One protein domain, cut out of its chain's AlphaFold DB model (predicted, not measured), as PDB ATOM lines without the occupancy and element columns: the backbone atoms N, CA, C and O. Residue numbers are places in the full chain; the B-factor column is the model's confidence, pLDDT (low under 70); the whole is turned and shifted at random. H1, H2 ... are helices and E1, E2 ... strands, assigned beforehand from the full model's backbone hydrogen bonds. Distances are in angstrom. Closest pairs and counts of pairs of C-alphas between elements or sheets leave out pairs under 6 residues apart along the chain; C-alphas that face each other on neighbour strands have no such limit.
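AT A GLANCE: This is residues 2 to 48, 59 to 89 and 103 to 141 of the 148 residues of the protein "E3 ubiquitin-ligase Topors-like" of Chlorella sorokiniana (UniProt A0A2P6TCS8). Two strand hairpins, E1 with E2 and E3 with E4, sit side by side as one small, strongly twisted sheet, and helix H1 lies over one face of it, its residues 32 to 39 packing there and the helix running along the strands. Two further helices are set loosely round this unit: H2 is off the sheet, and H3 only grazes it before its last residues, 135 to 141, stick out free. The printed part has 117 residues, with three named helices and four named strands in the order E1, E2, H1, E3, E4, H2, H3; the sheet runs E2, E1, E3, E4 and is antiparallel throughout. The class is mixed, helices and strands, and residues 2 to 19 hold no named element. The whole is compact, with a radius of gyration of the C-alphas of 14.6 A and spans of 48 by 33 by 29 A.

HOW THE PARTS SIT: Strand E1, residues 20 to 23, and strand E2, residues 29 to 31, form a hairpin with a tight link; they are antiparallel at 128 degrees, with N 21 and O 30 within hydrogen-bond range at 2.8 A. E2 is an edge strand. On the other side of E1 is E3, residues 71 to 77, antiparallel at 145 degrees, with N 22 and O 73 at 2.8 A and N 73 and O 22 at 2.8 A. E3 and E4, residues 80 to 85, form the second hairpin, antiparallel at 157 degrees, with N 72 and O 84 at 2.8 A and N 82 and O 74 at 2.9 A; E4 is the other edge strand. The sheet is strongly twisted, but only just: its C-alphas lie up to 4.3 A off the best plane. Helix H1, residues 32 to 48, is on this sheet, making two layers, a helix on one face of a sheet. Its height over the sheet is 11.8 A, it lies over E1 and E3, and on the local plane its line and that of E3 stand at 11 degrees. The closest C-alphas of E1 and H1 are those of Ala 21 and Leu 32, 4.8 A apart. Residues 80 to 81 of E4 pair antiparallel with residues 105 to 106. Helix H2, residues 109 to 118, is not on the sheet and is apart from H1. Helix H3, residues 124 to 141, only grazes the sheet with its residues 127 to 134; H3 and E3 are near each other, with 5 pairs of C-alphas within 10 A. H2 and H3 are joined by a tight link of 5 residues but are apart. Every O i to N i+4 pair is within hydrogen-bond range in H1 and H3; in H2, 5 of 6 are.

IN THESE COORDINATES: E1 begins at C-alpha 20, at (150.504, 124.383, 145.157). After E2, H1 follows with no residue between and measures 25.0 A from first to last C-alpha, ending at C-alpha 48, at (131.160, 108.395, 128.306). E3 measures 18.0 A, E4 16.5 A and H2 14.8 A. H3, 18 residues, measures 25.8 A and ends at C-alpha 141, at (156.347, 107.661, 144.080).

THE WHOLE: The two C-alphas farthest apart are those of Ala 48 and Glu 124, 47.7 A. Residues 49 to 58 are not printed, with 14.3 A between C-alphas 48 and 59; residues 90 to 102 are not printed, with 16.5 A between C-alphas 89 and 103. Of the links that are printed whole, none is long. The mean pLDDT of the printed part is 75.2; 47 residues are under 70, among them residues 2 to 6, 76 to 80 and 103 to 128.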
ATOM      1  N   ALA A   2     148.920 140.924 155.251       33.03
ATOM      2  CA  ALA A   2     149.284 140.302 153.977       33.03
ATOM      3  C   ALA A   2     148.025 139.715 153.320       33.03
ATOM      4  O   ALA A   2     147.196 139.120 154.005       33.03
ATOM      5  N   ALA A   3     147.858 139.980 152.025       34.38
ATOM      6  CA  ALA A   3     146.655 139.690 151.261       34.38
ATOM      7  C   ALA A   3     146.295 138.197 151.297       34.38
ATOM      8  O   ALA A   3     147.143 137.336 151.086       34.38
ATOM      9  N   ALA A   4     145.020 137.915 151.553       47.62
ATOM     10  CA  ALA A   4     144.439 136.588 151.446       47.62
ATOM     11  C   ALA A   4     144.633 136.039 150.028       47.62
ATOM     12  O   ALA A   4     144.135 136.626 149.069       47.62
ATOM     13  N   CYS A   5     145.308 134.905 149.874       54.03
ATOM     14  CA  CYS A   5     145.254 134.152 148.624       54.03
ATOM     15  C   CYS A   5     145.721 132.720 148.856       54.03
ATOM     16  O   CYS A   5     146.886 132.398 148.653       54.03
ATOM     17  N   GLY A   6     144.823 131.847 149.298       67.94
ATOM     18  CA  GLY A   6     145.273 130.509 149.639       67.94
ATOM     19  C   GLY A   6     144.188 129.482 149.841       67.94
ATOM     20  O   GLY A   6     144.426 128.593 150.623       67.94
ATOM     21  N   THR A   7     143.011 129.563 149.226       86.00
ATOM     22  CA  THR A   7     142.012 128.489 149.371       86.00
ATOM     23  C   THR A   7     141.850 127.772 148.046       86.00
ATOM     24  O   THR A   7     141.553 128.394 147.025       86.00
ATOM     25  N   CYS A   8     142.045 126.458 148.044       90.69
ATOM     26  CA  CYS A   8     141.837 125.656 146.853       90.69
ATOM     27  C   CYS A   8     140.348 125.643 146.513       90.69
ATOM     28  O   CYS A   8     139.545 125.114 147.271       90.69
ATOM     29  N   ALA A   9     139.961 126.139 145.340       90.31
ATOM     30  CA  ALA A   9     138.548 126.158 144.949       90.31
ATOM     31  C   ALA A   9     137.957 124.769 144.616       90.31
ATOM     32  O   ALA A   9     136.780 124.676 144.282       90.31
ATOM     33  N   ILE A  10     138.756 123.697 144.686       93.31
ATOM     34  CA  ILE A  10     138.292 122.316 144.478       93.31
ATOM     35  C   ILE A  10     137.914 121.669 145.816       93.31
ATOM     36  O   ILE A  10     136.816 121.140 145.944       93.31
ATOM     37  N   CYS A  11     138.810 121.696 146.810       94.44
ATOM     38  CA  CYS A  11     138.583 121.052 148.111       94.44
ATOM     39  C   CYS A  11     138.213 122.030 149.236       94.44
ATOM     40  O   CYS A  11     137.896 121.592 150.336       94.44
ATOM     41  N   LEU A  12     138.264 123.336 148.964       92.00
ATOM     42  CA  LEU A  12     137.979 124.435 149.892       92.00
ATOM     43  C   LEU A  12     138.921 124.519 151.108       92.00
ATOM     44  O   LEU A  12     138.665 125.300 152.020       92.00
ATOM     45  N   ALA A  13     140.018 123.759 151.113       89.69
ATOM     46  CA  ALA A  13     141.056 123.831 152.135       89.69
ATOM     47  C   ALA A  13     142.134 124.868 151.785       89.69
ATOM     48  O   ALA A  13     142.273 125.278 150.626       89.69
ATOM     49  N   GLU A  14     142.910 125.268 152.791       87.88
ATOM     50  CA  GLU A  14     144.053 126.158 152.601       87.88
ATOM     51  C   GLU A  14     145.140 125.506 151.724       87.88
ATOM     52  O   GLU A  14     145.370 124.298 151.773       87.88
ATOM     53  N   LEU A  15     145.770 126.313 150.877       84.31
ATOM     54  CA  LEU A  15     146.854 125.961 149.971       84.31
ATOM     55  C   LEU A  15     148.155 126.033 150.757       84.31
ATOM     56  O   LEU A  15     148.483 127.086 151.307       84.31
ATOM     57  N   ASP A  16     148.880 124.917 150.804       77.69
ATOM     58  CA  ASP A  16     150.239 124.901 151.316       77.69
ATOM     59  C   ASP A  16     151.197 125.182 150.150       77.69
ATOM     60  O   ASP A  16     151.001 124.783 149.002       77.69
ATOM     61  N   ASN A  17     152.287 125.867 150.451       70.75
ATOM     62  CA  ASN A  17     153.326 126.167 149.478       70.75
ATOM     63  C   ASN A  17     154.055 124.896 149.009       70.75
ATOM     64  O   ASN A  17     154.770 124.927 148.007       70.75
ATOM     65  N   CYS A  18     153.917 123.777 149.730       73.50
ATOM     66  CA  CYS A  18     154.519 122.508 149.327       73.50
ATOM     67  C   CYS A  18     153.708 121.755 148.252       73.50
ATOM     68  O   CYS A  18     154.261 120.865 147.605       73.50
ATOM     69  N   ASP A  19     152.415 122.047 148.083       79.88
ATOM     70  CA  ASP A  19     151.517 121.294 147.197       79.88
ATOM     71  C   ASP A  19     150.699 122.174 146.241       79.88
ATOM     72  O   ASP A  19     149.790 121.686 145.560       79.88
ATOM     73  N   GLU A  20     151.075 123.448 146.117       86.44
ATOM     74  CA  GLU A  20     150.504 124.383 145.157       86.44
ATOM     75  C   GLU A  20     150.761 124.004 143.691       86.44
ATOM     76  O   GLU A  20     151.837 123.550 143.282       86.44
ATOM     77  N   ALA A  21     149.744 124.246 142.869       90.00
ATOM     78  CA  ALA A  21     149.781 124.116 141.429       90.00
ATOM     79  C   ALA A  21     149.021 125.257 140.741       90.00
ATOM     80  O   ALA A  21     147.946 125.684 141.172       90.00
ATOM     81  N   PHE A  22     149.561 125.700 139.607       90.25
ATOM     82  CA  PHE A  22     149.000 126.750 138.765       90.25
ATOM     83  C   PHE A  22     148.683 126.188 137.388       90.25
ATOM     84  O   PHE A  22     149.573 125.677 136.708       90.25
ATOM     85  N   LEU A  23     147.432 126.305 136.947       89.94
ATOM     86  CA  LEU A  23     147.060 125.872 135.598       89.94
ATOM     87  C   LEU A  23     147.702 126.771 134.540       89.94
ATOM     88  O   LEU A  23     147.581 127.997 134.605       89.94
ATOM     89  N   ASP A  24     148.326 126.179 133.526       85.31
ATOM     90  CA  ASP A  24     148.872 126.946 132.408       85.31
ATOM     91  C   ASP A  24     147.747 127.681 131.645       85.31
ATOM     92  O   ASP A  24     146.619 127.205 131.522       85.31
ATOM     93  N   GLY A  25     148.030 128.901 131.178       82.44
ATOM     94  CA  GLY A  25     147.094 129.741 130.410       82.44
ATOM     95  C   GLY A  25     146.098 130.575 131.234       82.44
ATOM     96  O   GLY A  25     145.639 131.622 130.765       82.44
ATOM     97  N   CYS A  26     145.782 130.184 132.472       86.44
ATOM     98  CA  CYS A  26     144.940 130.995 133.367       86.44
ATOM     99  C   CYS A  26     145.557 131.291 134.735       86.44
ATOM    100  O   CYS A  26     145.134 132.252 135.370       86.44
ATOM    101  N   PHE A  27     146.567 130.525 135.152       87.94
ATOM    102  CA  PHE A  27     147.313 130.688 136.401       87.94
ATOM    103  C   PHE A  27     146.447 130.681 137.668       87.94
ATOM    104  O   PHE A  27     146.857 131.205 138.700       87.94
ATOM    105  N   HIS A  28     145.258 130.076 137.610       89.31
ATOM    106  CA  HIS A  28     144.460 129.829 138.804       89.31
ATOM    107  C   HIS A  28     145.130 128.782 139.697       89.31
ATOM    108  O   HIS A  28     145.745 127.838 139.196       89.31
ATOM    109  N   HIS A  29     144.988 128.986 141.007       89.19
ATOM    110  CA  HIS A  29     145.771 128.343 142.055       89.19
ATOM    111  C   HIS A  29     144.962 127.244 142.767       89.19
ATOM    112  O   HIS A  29     143.830 127.478 143.198       89.19
ATOM    113  N   PHE A  30     145.529 126.041 142.868       91.88
ATOM    114  CA  PHE A  30     144.911 124.852 143.461       91.88
ATOM    115  C   PHE A  30     145.976 123.944 144.093       91.88
ATOM    116  O   PHE A  30     147.153 124.099 143.788       91.88
ATOM    117  N   HIS A  31     145.584 122.933 144.879       91.81
ATOM    118  CA  HIS A  31     146.500 121.830 145.189       91.81
ATOM    119  C   HIS A  31     146.748 120.990 143.933       91.81
ATOM    120  O   HIS A  31     145.803 120.691 143.193       91.81
ATOM    121  N   LEU A  32     147.979 120.522 143.730       91.25
ATOM    122  CA  LEU A  32     148.327 119.645 142.610       91.25
ATOM    123  C   LEU A  32     147.427 118.406 142.556       91.25
ATOM    124  O   LEU A  32     146.867 118.089 141.508       91.25
ATOM    125  N   GLN A  33     147.233 117.743 143.700       92.75
ATOM    126  CA  GLN A  33     146.410 116.537 143.782       92.75
ATOM    127  C   GLN A  33     144.940 116.815 143.429       92.75
ATOM    128  O   GLN A  33     144.274 115.985 142.808       92.75
ATOM    129  N   CYS A  34     144.428 117.988 143.801       94.94
ATOM    130  CA  CYS A  34     143.068 118.396 143.467       94.94
ATOM    131  C   CYS A  34     142.903 118.587 141.954       94.94
ATOM    132  O   CYS A  34     141.919 118.118 141.383       94.94
ATOM    133  N   VAL A  35     143.886 119.204 141.287       93.50
ATOM    134  CA  VAL A  35     143.886 119.340 139.822       93.50
ATOM    135  C   VAL A  35     143.996 117.980 139.134       93.50
ATOM    136  O   VAL A  35     143.285 117.742 138.161       93.50
ATOM    137  N   GLU A  36     144.836 117.070 139.635       92.88
ATOM    138  CA  GLU A  36     144.964 115.713 139.082       92.88
ATOM    139  C   GLU A  36     143.632 114.956 139.109       92.88
ATOM    140  O   GLU A  36     143.225 114.392 138.091       92.88
ATOM    141  N   ARG A  37     142.913 115.000 140.237       94.69
ATOM    142  CA  ARG A  37     141.585 114.376 140.361       94.69
ATOM    143  C   ARG A  37     140.554 115.033 139.449       94.69
ATOM    144  O   ARG A  37     139.768 114.335 138.816       94.69
ATOM    145  N   TRP A  38     140.572 116.362 139.360       94.56
ATOM    146  CA  TRP A  38     139.687 117.105 138.463       94.56
ATOM    147  C   TRP A  38     139.902 116.714 136.997       94.56
ATOM    148  O   TRP A  38     138.944 116.423 136.283       94.56
ATOM    149  N   ALA A  39     141.161 116.661 136.557       91.62
ATOM    150  CA  ALA A  39     141.511 116.269 135.199       91.62
ATOM    151  C   ALA A  39     141.065 114.831 134.889       91.62
ATOM    152  O   ALA A  39     140.477 114.601 133.832       91.62
ATOM    153  N   ALA A  40     141.285 113.886 135.811       89.19
ATOM    154  CA  ALA A  40     140.832 112.503 135.658       89.19
ATOM    155  C   ALA A  40     139.303 112.411 135.504       89.19
ATOM    156  O   ALA A  40     138.814 111.803 134.552       89.19
ATOM    157  N   ALA A  41     138.544 113.104 136.359       90.06
ATOM    158  CA  ALA A  41     137.084 113.116 136.292       90.06
ATOM    159  C   ALA A  41     136.552 113.675 134.956       90.06
ATOM    160  O   ALA A  41     135.590 113.147 134.398       90.06
ATOM    161  N   GLN A  42     137.179 114.719 134.399       88.69
ATOM    162  CA  GLN A  42     136.781 115.253 133.091       88.69
ATOM    163  C   GLN A  42     137.089 114.296 131.932       88.69
ATOM    164  O   GLN A  42     136.320 114.220 130.972       88.69
ATOM    165  N   GLN A  43     138.186 113.544 132.019       84.88
ATOM    166  CA  GLN A  43     138.537 112.534 131.017       84.88
ATOM    167  C   GLN A  43     137.540 111.372 131.017       84.88
ATOM    168  O   GLN A  43     137.090 110.955 129.949       84.88
ATOM    169  N   GLU A  44     137.150 110.895 132.201       83.69
ATOM    170  CA  GLU A  44     136.133 109.850 132.362       83.69
ATOM    171  C   GLU A  44     134.784 110.283 131.779       83.69
ATOM    172  O   GLU A  44     134.165 109.544 131.008       83.69
ATOM    173  N   GLN A  45     134.355 111.513 132.075       79.38
ATOM    174  CA  GLN A  45     133.107 112.063 131.546       79.38
ATOM    175  C   GLN A  45     133.130 112.143 130.020       79.38
ATOM    176  O   GLN A  45     132.179 111.725 129.366       79.38
ATOM    177  N   ALA A  46     134.225 112.606 129.423       73.25
ATOM    178  CA  ALA A  46     134.323 112.720 127.973       73.25
ATOM    179  C   ALA A  46     134.369 111.375 127.231       73.25
ATOM    180  O   ALA A  46     133.894 111.296 126.095       73.25
ATOM    181  N   GLY A  47     134.898 110.326 127.868       63.06
ATOM    182  CA  GLY A  47     134.844 108.955 127.355       63.06
ATOM    183  C   GLY A  47     133.427 108.371 127.348       63.06
ATOM    184  O   GLY A  47     133.103 107.551 126.490       63.06
ATOM    185  N   ALA A  48     132.553 108.830 128.250       60.31
ATOM    186  CA  ALA A  48     131.160 108.395 128.306       60.31
ATOM    187  C   ALA A  48     130.272 109.047 127.225       60.31
ATOM    188  O   ALA A  48     129.360 108.388 126.724       60.31
ATOM    189  N   SER A  59     139.086 118.423 125.906       80.50
ATOM    190  CA  SER A  59     139.695 119.653 126.388       80.50
ATOM    191  C   SER A  59     139.389 119.796 127.877       80.50
ATOM    192  O   SER A  59     138.242 119.962 128.289       80.50
ATOM    193  N   LEU A  60     140.425 119.696 128.706       88.81
ATOM    194  CA  LEU A  60     140.284 119.906 130.143       88.81
ATOM    195  C   LEU A  60     140.031 121.388 130.406       88.81
ATOM    196  O   LEU A  60     140.673 122.236 129.793       88.81
ATOM    197  N   ALA A  61     139.125 121.708 131.325       92.62
ATOM    198  CA  ALA A  61     138.702 123.076 131.608       92.62
ATOM    199  C   ALA A  61     138.952 123.467 133.069       92.62
ATOM    200  O   ALA A  61     138.653 122.708 133.993       92.62
ATOM    201  N   CYS A  62     139.478 124.675 133.286       93.25
ATOM    202  CA  CYS A  62     139.748 125.215 134.617       93.25
ATOM    203  C   CYS A  62     138.461 125.275 135.473       93.25
ATOM    204  O   CYS A  62     137.468 125.834 134.998       93.25
ATOM    205  N   PRO A  63     138.477 124.823 136.745       92.12
ATOM    206  CA  PRO A  63     137.306 124.886 137.628       92.12
ATOM    207  C   PRO A  63     136.749 126.299 137.850       92.12
ATOM    208  O   PRO A  63     135.554 126.462 138.069       92.12
ATOM    209  N   LEU A  64     137.604 127.326 137.781       91.88
ATOM    210  CA  LEU A  64     137.220 128.708 138.080       91.88
ATOM    211  C   LEU A  64     136.736 129.476 136.850       91.88
ATOM    212  O   LEU A  64     135.674 130.088 136.878       91.88
ATOM    213  N   CYS A  65     137.506 129.461 135.761       90.69
ATOM    214  CA  CYS A  65     137.218 130.294 134.588       90.69
ATOM    215  C   CYS A  65     136.853 129.505 133.332       90.69
ATOM    216  O   CYS A  65     136.654 130.108 132.280       90.69
ATOM    217  N   ARG A  66     136.823 128.170 133.420       92.00
ATOM    218  CA  ARG A  66     136.526 127.246 132.315       92.00
ATOM    219  C   ARG A  66     137.449 127.353 131.099       92.00
ATOM    220  O   ARG A  66     137.198 126.689 130.099       92.00
ATOM    221  N   ARG A  67     138.532 128.139 131.164       88.38
ATOM    222  CA  ARG A  67     139.540 128.163 130.097       88.38
ATOM    223  C   ARG A  67     140.154 126.771 129.933       88.38
ATOM    224  O   ARG A  67     140.390 126.115 130.955       88.38
ATOM    225  N   PRO A  68     140.429 126.345 128.690       90.25
ATOM    226  CA  PRO A  68     141.094 125.080 128.452       90.25
ATOM    227  C   PRO A  68     142.508 125.102 129.040       90.25
ATOM    228  O   PRO A  68     143.175 126.140 129.014       90.25
ATOM    229  N   PHE A  69     142.957 123.969 129.566       89.19
ATOM    230  CA  PHE A  69     144.322 123.787 130.048       89.19
ATOM    231  C   PHE A  69     144.839 122.392 129.685       89.19
ATOM    232  O   PHE A  69     144.076 121.441 129.569       89.19
ATOM    233  N   GLU A  70     146.155 122.275 129.530       88.69
ATOM    234  CA  GLU A  70     146.824 121.004 129.198       88.69
ATOM    235  C   GLU A  70     147.843 120.597 130.260       88.69
ATOM    236  O   GLU A  70     148.250 119.440 130.346       88.69
ATOM    237  N   SER A  71     148.288 121.549 131.079       90.00
ATOM    238  CA  SER A  71     149.287 121.293 132.105       90.00
ATOM    239  C   SER A  71     149.172 122.249 133.285       90.00
ATOM    240  O   SER A  71     148.500 123.280 133.208       90.00
ATOM    241  N   ALA A  72     149.794 121.863 134.394       90.75
ATOM    242  CA  ALA A  72     149.943 122.679 135.585       90.75
ATOM    243  C   ALA A  72     151.411 122.778 135.984       90.75
ATOM    244  O   ALA A  72     152.158 121.799 135.918       90.75
ATOM    245  N   ILE A  73     151.807 123.959 136.436       89.00
ATOM    246  CA  ILE A  73     153.105 124.229 137.038       89.00
ATOM    247  C   ILE A  73     153.002 123.964 138.541       89.00
ATOM    248  O   ILE A  73     152.085 124.479 139.173       89.00
ATOM    249  N   TYR A  74     153.927 123.193 139.108       86.25
ATOM    250  CA  TYR A  74     153.974 122.833 140.530       86.25
ATOM    251  C   TYR A  74     155.423 122.737 141.026       86.25
ATOM    252  O   TYR A  74     156.355 122.821 140.221       86.25
ATOM    253  N   ASP A  75     155.613 122.548 142.337       78.75
ATOM    254  CA  ASP A  75     156.938 122.376 142.964       78.75
ATOM    255  C   ASP A  75     157.898 123.509 142.576       78.75
ATOM    256  O   ASP A  75     158.970 123.312 141.997       78.75
ATOM    257  N   CYS A  76     157.443 124.741 142.789       65.62
ATOM    258  CA  CYS A  76     158.243 125.905 142.474       65.62
ATOM    259  C   CYS A  76     159.226 126.159 143.628       65.62
ATOM    260  O   CYS A  76     158.905 126.830 144.598       65.62
ATOM    261  N   HIS A  77     160.450 125.639 143.559       62.97
ATOM    262  CA  HIS A  77     161.481 125.907 144.571       62.97
ATOM    263  C   HIS A  77     162.631 126.714 143.961       62.97
ATOM    264  O   HIS A  77     163.216 126.304 142.962       62.97
ATOM    265  N   ASP A  78     162.930 127.871 144.569       57.03
ATOM    266  CA  ASP A  78     164.007 128.842 144.271       57.03
ATOM    267  C   ASP A  78     164.119 129.372 142.824       57.03
ATOM    268  O   ASP A  78     164.034 130.576 142.589       57.03
ATOM    269  N   SER A  79     164.288 128.504 141.835       57.12
ATOM    270  CA  SER A  79     164.476 128.848 140.417       57.12
ATOM    271  C   SER A  79     163.964 127.776 139.451       57.12
ATOM    272  O   SER A  79     163.904 128.022 138.244       57.12
ATOM    273  N   ALA A  80     163.557 126.625 139.981       63.16
ATOM    274  CA  ALA A  80     163.020 125.502 139.240       63.16
ATOM    275  C   ALA A  80     161.509 125.423 139.447       63.16
ATOM    276  O   ALA A  80     160.998 125.697 140.534       63.16
ATOM    277  N   TYR A  81     160.793 125.035 138.400       74.94
ATOM    278  CA  TYR A  81     159.425 124.560 138.525       74.94
ATOM    279  C   TYR A  81     159.277 123.264 137.753       74.94
ATOM    280  O   TYR A  81     159.965 123.032 136.757       74.94
ATOM    281  N   ARG A  82     158.359 122.424 138.212       81.94
ATOM    282  CA  ARG A  82     157.958 121.217 137.505       81.94
ATOM    283  C   ARG A  82     156.646 121.481 136.794       81.94
ATOM    284  O   ARG A  82     155.859 122.341 137.185       81.94
ATOM    285  N   ARG A  83     156.410 120.740 135.719       87.31
ATOM    286  CA  ARG A  83     155.171 120.823 134.951       87.31
ATOM    287  C   ARG A  83     154.547 119.442 134.845       87.31
ATOM    288  O   ARG A  83     155.225 118.468 134.531       87.31
ATOM    289  N   ARG A  84     153.253 119.354 135.138       88.06
ATOM    290  CA  ARG A  84     152.440 118.145 135.009       88.06
ATOM    291  C   ARG A  84     151.522 118.331 133.816       88.06
ATOM    292  O   ARG A  84     150.682 119.218 133.848       88.06
ATOM    293  N   PHE A  85     151.692 117.522 132.777       89.81
ATOM    294  CA  PHE A  85     150.749 117.471 131.660       89.81
ATOM    295  C   PHE A  85     149.598 116.525 131.986       89.81
ATOM    296  O   PHE A  85     149.808 115.479 132.606       89.81
ATOM    297  N   PHE A  86     148.400 116.903 131.561       85.81
ATOM    298  CA  PHE A  86     147.177 116.143 131.743       85.81
ATOM    299  C   PHE A  86     146.654 115.703 130.375       85.81
ATOM    300  O   PHE A  86     146.469 116.521 129.479       85.81
ATOM    301  N   GLY A  87     146.400 114.404 130.224       73.69
ATOM    302  CA  GLY A  87     145.939 113.808 128.967       73.69
ATOM    303  C   GLY A  87     147.052 113.152 128.146       73.69
ATOM    304  O   GLY A  87     148.217 113.111 128.542       73.69
ATOM    305  N   SER A  88     146.656 112.585 127.004       57.94
ATOM    306  CA  SER A  88     147.512 111.764 126.131       57.94
ATOM    307  C   SER A  88     148.342 112.574 125.134       57.94
ATOM    308  O   SER A  88     149.231 112.024 124.486       57.94
ATOM    309  N   SER A  89     148.081 113.874 124.998       48.81
ATOM    310  CA  SER A  89     148.861 114.790 124.168       48.81
ATOM    311  C   SER A  89     150.176 115.150 124.862       48.81
ATOM    312  O   SER A  89     150.424 116.293 125.238       48.81
ATOM    313  N   GLY A 103     161.419 118.312 133.870       40.72
ATOM    314  CA  GLY A 103     161.910 119.470 133.123       40.72
ATOM    315  C   GLY A 103     161.911 120.715 134.006       40.72
ATOM    316  O   GLY A 103     160.880 121.373 134.121       40.72
ATOM    317  N   SER A 104     163.046 121.029 134.636       49.09
ATOM    318  CA  SER A 104     163.264 122.306 135.326       49.09
ATOM    319  C   SER A 104     163.345 123.418 134.280       49.09
ATOM    320  O   SER A 104     164.400 123.683 133.706       49.09
ATOM    321  N   LEU A 105     162.207 124.024 133.954       57.56
ATOM    322  CA  LEU A 105     162.179 125.193 133.085       57.56
ATOM    323  C   LEU A 105     162.514 126.428 133.929       57.56
ATOM    324  O   LEU A 105     162.001 126.607 135.032       57.56
ATOM    325  N   ALA A 106     163.387 127.299 133.424       56.53
ATOM    326  CA  ALA A 106     163.699 128.545 134.109       56.53
ATOM    327  C   ALA A 106     162.453 129.448 134.138       56.53
ATOM    328  O   ALA A 106     161.847 129.729 133.101       56.53
ATOM    329  N   LEU A 107     162.059 129.930 135.322       55.97
ATOM    330  CA  LEU A 107     160.952 130.884 135.450       55.97
ATOM    331  C   LEU A 107     161.239 132.133 134.605       55.97
ATOM    332  O   LEU A 107     162.294 132.748 134.753       55.97
ATOM    333  N   THR A 108     160.296 132.569 133.765       66.25
ATOM    334  CA  THR A 108     160.404 133.877 133.095       66.25
ATOM    335  C   THR A 108     160.413 135.007 134.133       66.25
ATOM    336  O   THR A 108     159.917 134.850 135.252       66.25
ATOM    337  N   ALA A 109     160.923 136.190 133.776       58.94
ATOM    338  CA  ALA A 109     160.873 137.355 134.668       58.94
ATOM    339  C   ALA A 109     159.433 137.714 135.090       58.94
ATOM    340  O   ALA A 109     159.202 138.133 136.224       58.94
ATOM    341  N   ALA A 110     158.452 137.501 134.207       64.56
ATOM    342  CA  ALA A 110     157.038 137.689 134.520       64.56
ATOM    343  C   ALA A 110     156.522 136.656 135.537       64.56
ATOM    344  O   ALA A 110     155.752 137.021 136.425       64.56
ATOM    345  N   HIS A 111     156.964 135.395 135.443       63.12
ATOM    346  CA  HIS A 111     156.649 134.368 136.442       63.12
ATOM    347  C   HIS A 111     157.255 134.712 137.802       63.12
ATOM    348  O   HIS A 111     156.544 134.677 138.799       63.12
ATOM    349  N   ARG A 112     158.525 135.140 137.841       63.75
ATOM    350  CA  ARG A 112     159.185 135.560 139.090       63.75
ATOM    351  C   ARG A 112     158.444 136.706 139.784       63.75
ATOM    352  O   ARG A 112     158.200 136.621 140.980       63.75
ATOM    353  N   ARG A 113     158.031 137.742 139.038       64.00
ATOM    354  CA  ARG A 113     157.288 138.893 139.593       64.00
ATOM    355  C   ARG A 113     155.919 138.513 140.154       64.00
ATOM    356  O   ARG A 113     155.589 138.924 141.257       64.00
ATOM    357  N   ARG A 114     155.131 137.722 139.416       63.97
ATOM    358  CA  ARG A 114     153.821 137.251 139.902       63.97
ATOM    359  C   ARG A 114     153.969 136.350 141.116       63.97
ATOM    360  O   ARG A 114     153.212 136.488 142.063       63.97
ATOM    361  N   ARG A 115     154.971 135.475 141.109       61.75
ATOM    362  CA  ARG A 115     155.237 134.604 142.243       61.75
ATOM    363  C   ARG A 115     155.648 135.403 143.473       61.75
ATOM    364  O   ARG A 115     155.095 135.154 144.522       61.75
ATOM    365  N   ALA A 116     156.503 136.415 143.352       62.84
ATOM    366  CA  ALA A 116     156.829 137.303 144.473       62.84
ATOM    367  C   ALA A 116     155.606 138.047 145.054       62.84
ATOM    368  O   ALA A 116     155.651 138.467 146.204       62.84
ATOM    369  N   ALA A 117     154.520 138.202 144.285       57.53
ATOM    370  CA  ALA A 117     153.284 138.812 144.772       57.53
ATOM    371  C   ALA A 117     152.429 137.866 145.642       57.53
ATOM    372  O   ALA A 117     151.623 138.357 146.426       57.53
ATOM    373  N   TYR A 118     152.600 136.543 145.514       52.34
ATOM    374  CA  TYR A 118     151.798 135.532 146.228       52.34
ATOM    375  C   TYR A 118     152.627 134.619 147.147       52.34
ATOM    376  O   TYR A 118     152.126 134.136 148.157       52.34
ATOM    377  N   ALA A 119     153.905 134.407 146.828       56.38
ATOM    378  CA  ALA A 119     154.855 133.687 147.655       56.38
ATOM    379  C   ALA A 119     155.199 134.565 148.852       56.38
ATOM    380  O   ALA A 119     156.077 135.428 148.791       56.38
ATOM    381  N   SER A 120     154.494 134.334 149.955       53.94
ATOM    382  CA  SER A 120     154.961 134.825 151.243       53.94
ATOM    383  C   SER A 120     156.348 134.230 151.500       53.94
ATOM    384  O   SER A 120     156.531 133.029 151.274       53.94
ATOM    385  N   PRO A 121     157.343 135.027 151.934       55.53
ATOM    386  CA  PRO A 121     158.635 134.489 152.327       55.53
ATOM    387  C   PRO A 121     158.397 133.474 153.442       55.53
ATOM    388  O   PRO A 121     158.061 133.832 154.569       55.53
ATOM    389  N   LEU A 122     158.504 132.192 153.094       55.47
ATOM    390  CA  LEU A 122     158.369 131.122 154.062       55.47
ATOM    391  C   LEU A 122     159.507 131.251 155.076       55.47
ATOM    392  O   LEU A 122     160.671 131.332 154.658       55.47
ATOM    393  N   PRO A 123     159.207 131.207 156.385       62.88
ATOM    394  CA  PRO A 123     160.227 131.024 157.400       62.88
ATOM    395  C   PRO A 123     161.093 129.815 157.042       62.88
ATOM    396  O   PRO A 123     160.592 128.793 156.566       62.88
ATOM    397  N   GLU A 124     162.399 129.918 157.267       62.69
ATOM    398  CA  GLU A 124     163.373 128.905 156.845       62.69
ATOM    399  C   GLU A 124     163.016 127.492 157.341       62.69
ATOM    400  O   GLU A 124     163.153 126.510 156.614       62.69
ATOM    401  N   GLN A 125     162.430 127.406 158.536       65.62
ATOM    402  CA  GLN A 125     161.945 126.171 159.145       65.62
ATOM    403  C   GLN A 125     160.816 125.497 158.338       65.62
ATOM    404  O   GLN A 125     160.779 124.271 158.225       65.62
ATOM    405  N   GLN A 126     159.929 126.279 157.718       63.84
ATOM    406  CA  GLN A 126     158.844 125.769 156.874       63.84
ATOM    407  C   GLN A 126     159.358 125.373 155.482       63.84
ATOM    408  O   GLN A 126     158.927 124.357 154.941       63.84
ATOM    409  N   ARG A 127     160.372 126.079 154.950       64.69
ATOM    410  CA  ARG A 127     161.091 125.661 153.726       64.69
ATOM    411  C   ARG A 127     161.773 124.306 153.917       64.69
ATOM    412  O   ARG A 127     161.645 123.422 153.070       64.69
ATOM    413  N   GLN A 128     162.444 124.110 155.055       67.88
ATOM    414  CA  GLN A 128     163.046 122.824 155.422       67.88
ATOM    415  C   GLN A 128     161.979 121.727 155.591       67.88
ATOM    416  O   GLN A 128     162.183 120.597 155.144       67.88
ATOM    417  N   GLY A 129     160.825 122.058 156.183       72.81
ATOM    418  CA  GLY A 129     159.666 121.168 156.304       72.81
ATOM    419  C   GLY A 129     159.135 120.690 154.950       72.81
ATOM    420  O   GLY A 129     159.108 119.479 154.705       72.81
ATOM    421  N   CYS A 130     158.820 121.623 154.042       65.56
ATOM    422  CA  CYS A 130     158.400 121.306 152.673       65.56
ATOM    423  C   CYS A 130     159.441 120.441 151.957       65.56
ATOM    424  O   CYS A 130     159.100 119.414 151.372       65.56
ATOM    425  N   SER A 131     160.726 120.808 152.043       67.88
ATOM    426  CA  SER A 131     161.812 120.061 151.399       67.88
ATOM    427  C   SER A 131     161.858 118.597 151.865       67.88
ATOM    428  O   SER A 131     161.913 117.672 151.048       67.88
ATOM    429  N   ARG A 132     161.729 118.350 153.179       77.19
ATOM    430  CA  ARG A 132     161.669 116.991 153.751       77.19
ATOM    431  C   ARG A 132     160.414 116.231 153.324       77.19
ATOM    432  O   ARG A 132     160.496 115.032 153.046       77.19
ATOM    433  N   GLN A 133     159.261 116.895 153.266       72.81
ATOM    434  CA  GLN A 133     158.000 116.285 152.840       72.81
ATOM    435  C   GLN A 133     158.040 115.877 151.363       72.81
ATOM    436  O   GLN A 133     157.640 114.764 151.022       72.81
ATOM    437  N   MET A 134     158.612 116.716 150.501       65.25
ATOM    438  CA  MET A 134     158.790 116.426 149.076       65.25
ATOM    439  C   MET A 134     159.763 115.268 148.840       65.25
ATOM    440  O   MET A 134     159.484 114.373 148.040       65.25
ATOM    441  N   LEU A 135     160.868 115.209 149.594       70.06
ATOM    442  CA  LEU A 135     161.783 114.059 149.589       70.06
ATOM    443  C   LEU A 135     161.074 112.752 149.970       70.06
ATOM    444  O   LEU A 135     161.356 111.706 149.380       70.06
ATOM    445  N   ARG A 136     160.143 112.801 150.929       75.31
ATOM    446  CA  ARG A 136     159.320 111.643 151.307       75.31
ATOM    447  C   ARG A 136     158.340 111.249 150.207       75.31
ATOM    448  O   ARG A 136     158.260 110.066 149.890       75.31
ATOM    449  N   GLN A 137     157.643 112.205 149.593       64.75
ATOM    450  CA  GLN A 137     156.731 111.916 148.480       64.75
ATOM    451  C   GLN A 137     157.473 111.313 147.279       64.75
ATOM    452  O   GLN A 137     157.002 110.334 146.706       64.75
ATOM    453  N   ARG A 138     158.681 111.801 146.951       62.06
ATOM    454  CA  ARG A 138     159.537 111.200 145.907       62.06
ATOM    455  C   ARG A 138     159.890 109.746 146.197       62.06
ATOM    456  O   ARG A 138     159.845 108.928 145.286       62.06
ATOM    457  N   GLN A 139     160.235 109.422 147.442       70.12
ATOM    458  CA  GLN A 139     160.525 108.039 147.839       70.12
ATOM    459  C   GLN A 139     159.289 107.136 147.735       70.12
ATOM    460  O   GLN A 139     159.423 105.962 147.413       70.12
ATOM    461  N   GLN A 140     158.093 107.682 147.964       64.50
ATOM    462  CA  GLN A 140     156.831 106.941 147.852       64.50
ATOM    463  C   GLN A 140     156.355 106.770 146.400       64.50
ATOM    464  O   GLN A 140     155.693 105.784 146.096       64.50
ATOM    465  N   GLN A 141     156.693 107.707 145.507       52.19
ATOM    466  CA  GLN A 141     156.347 107.661 144.080       52.19
ATOM    467  C   GLN A 141     157.414 106.976 143.207       52.19
ATOM    468  O   GLN A 141     157.201 106.809 142.007       52.19
TER     469      GLN A 141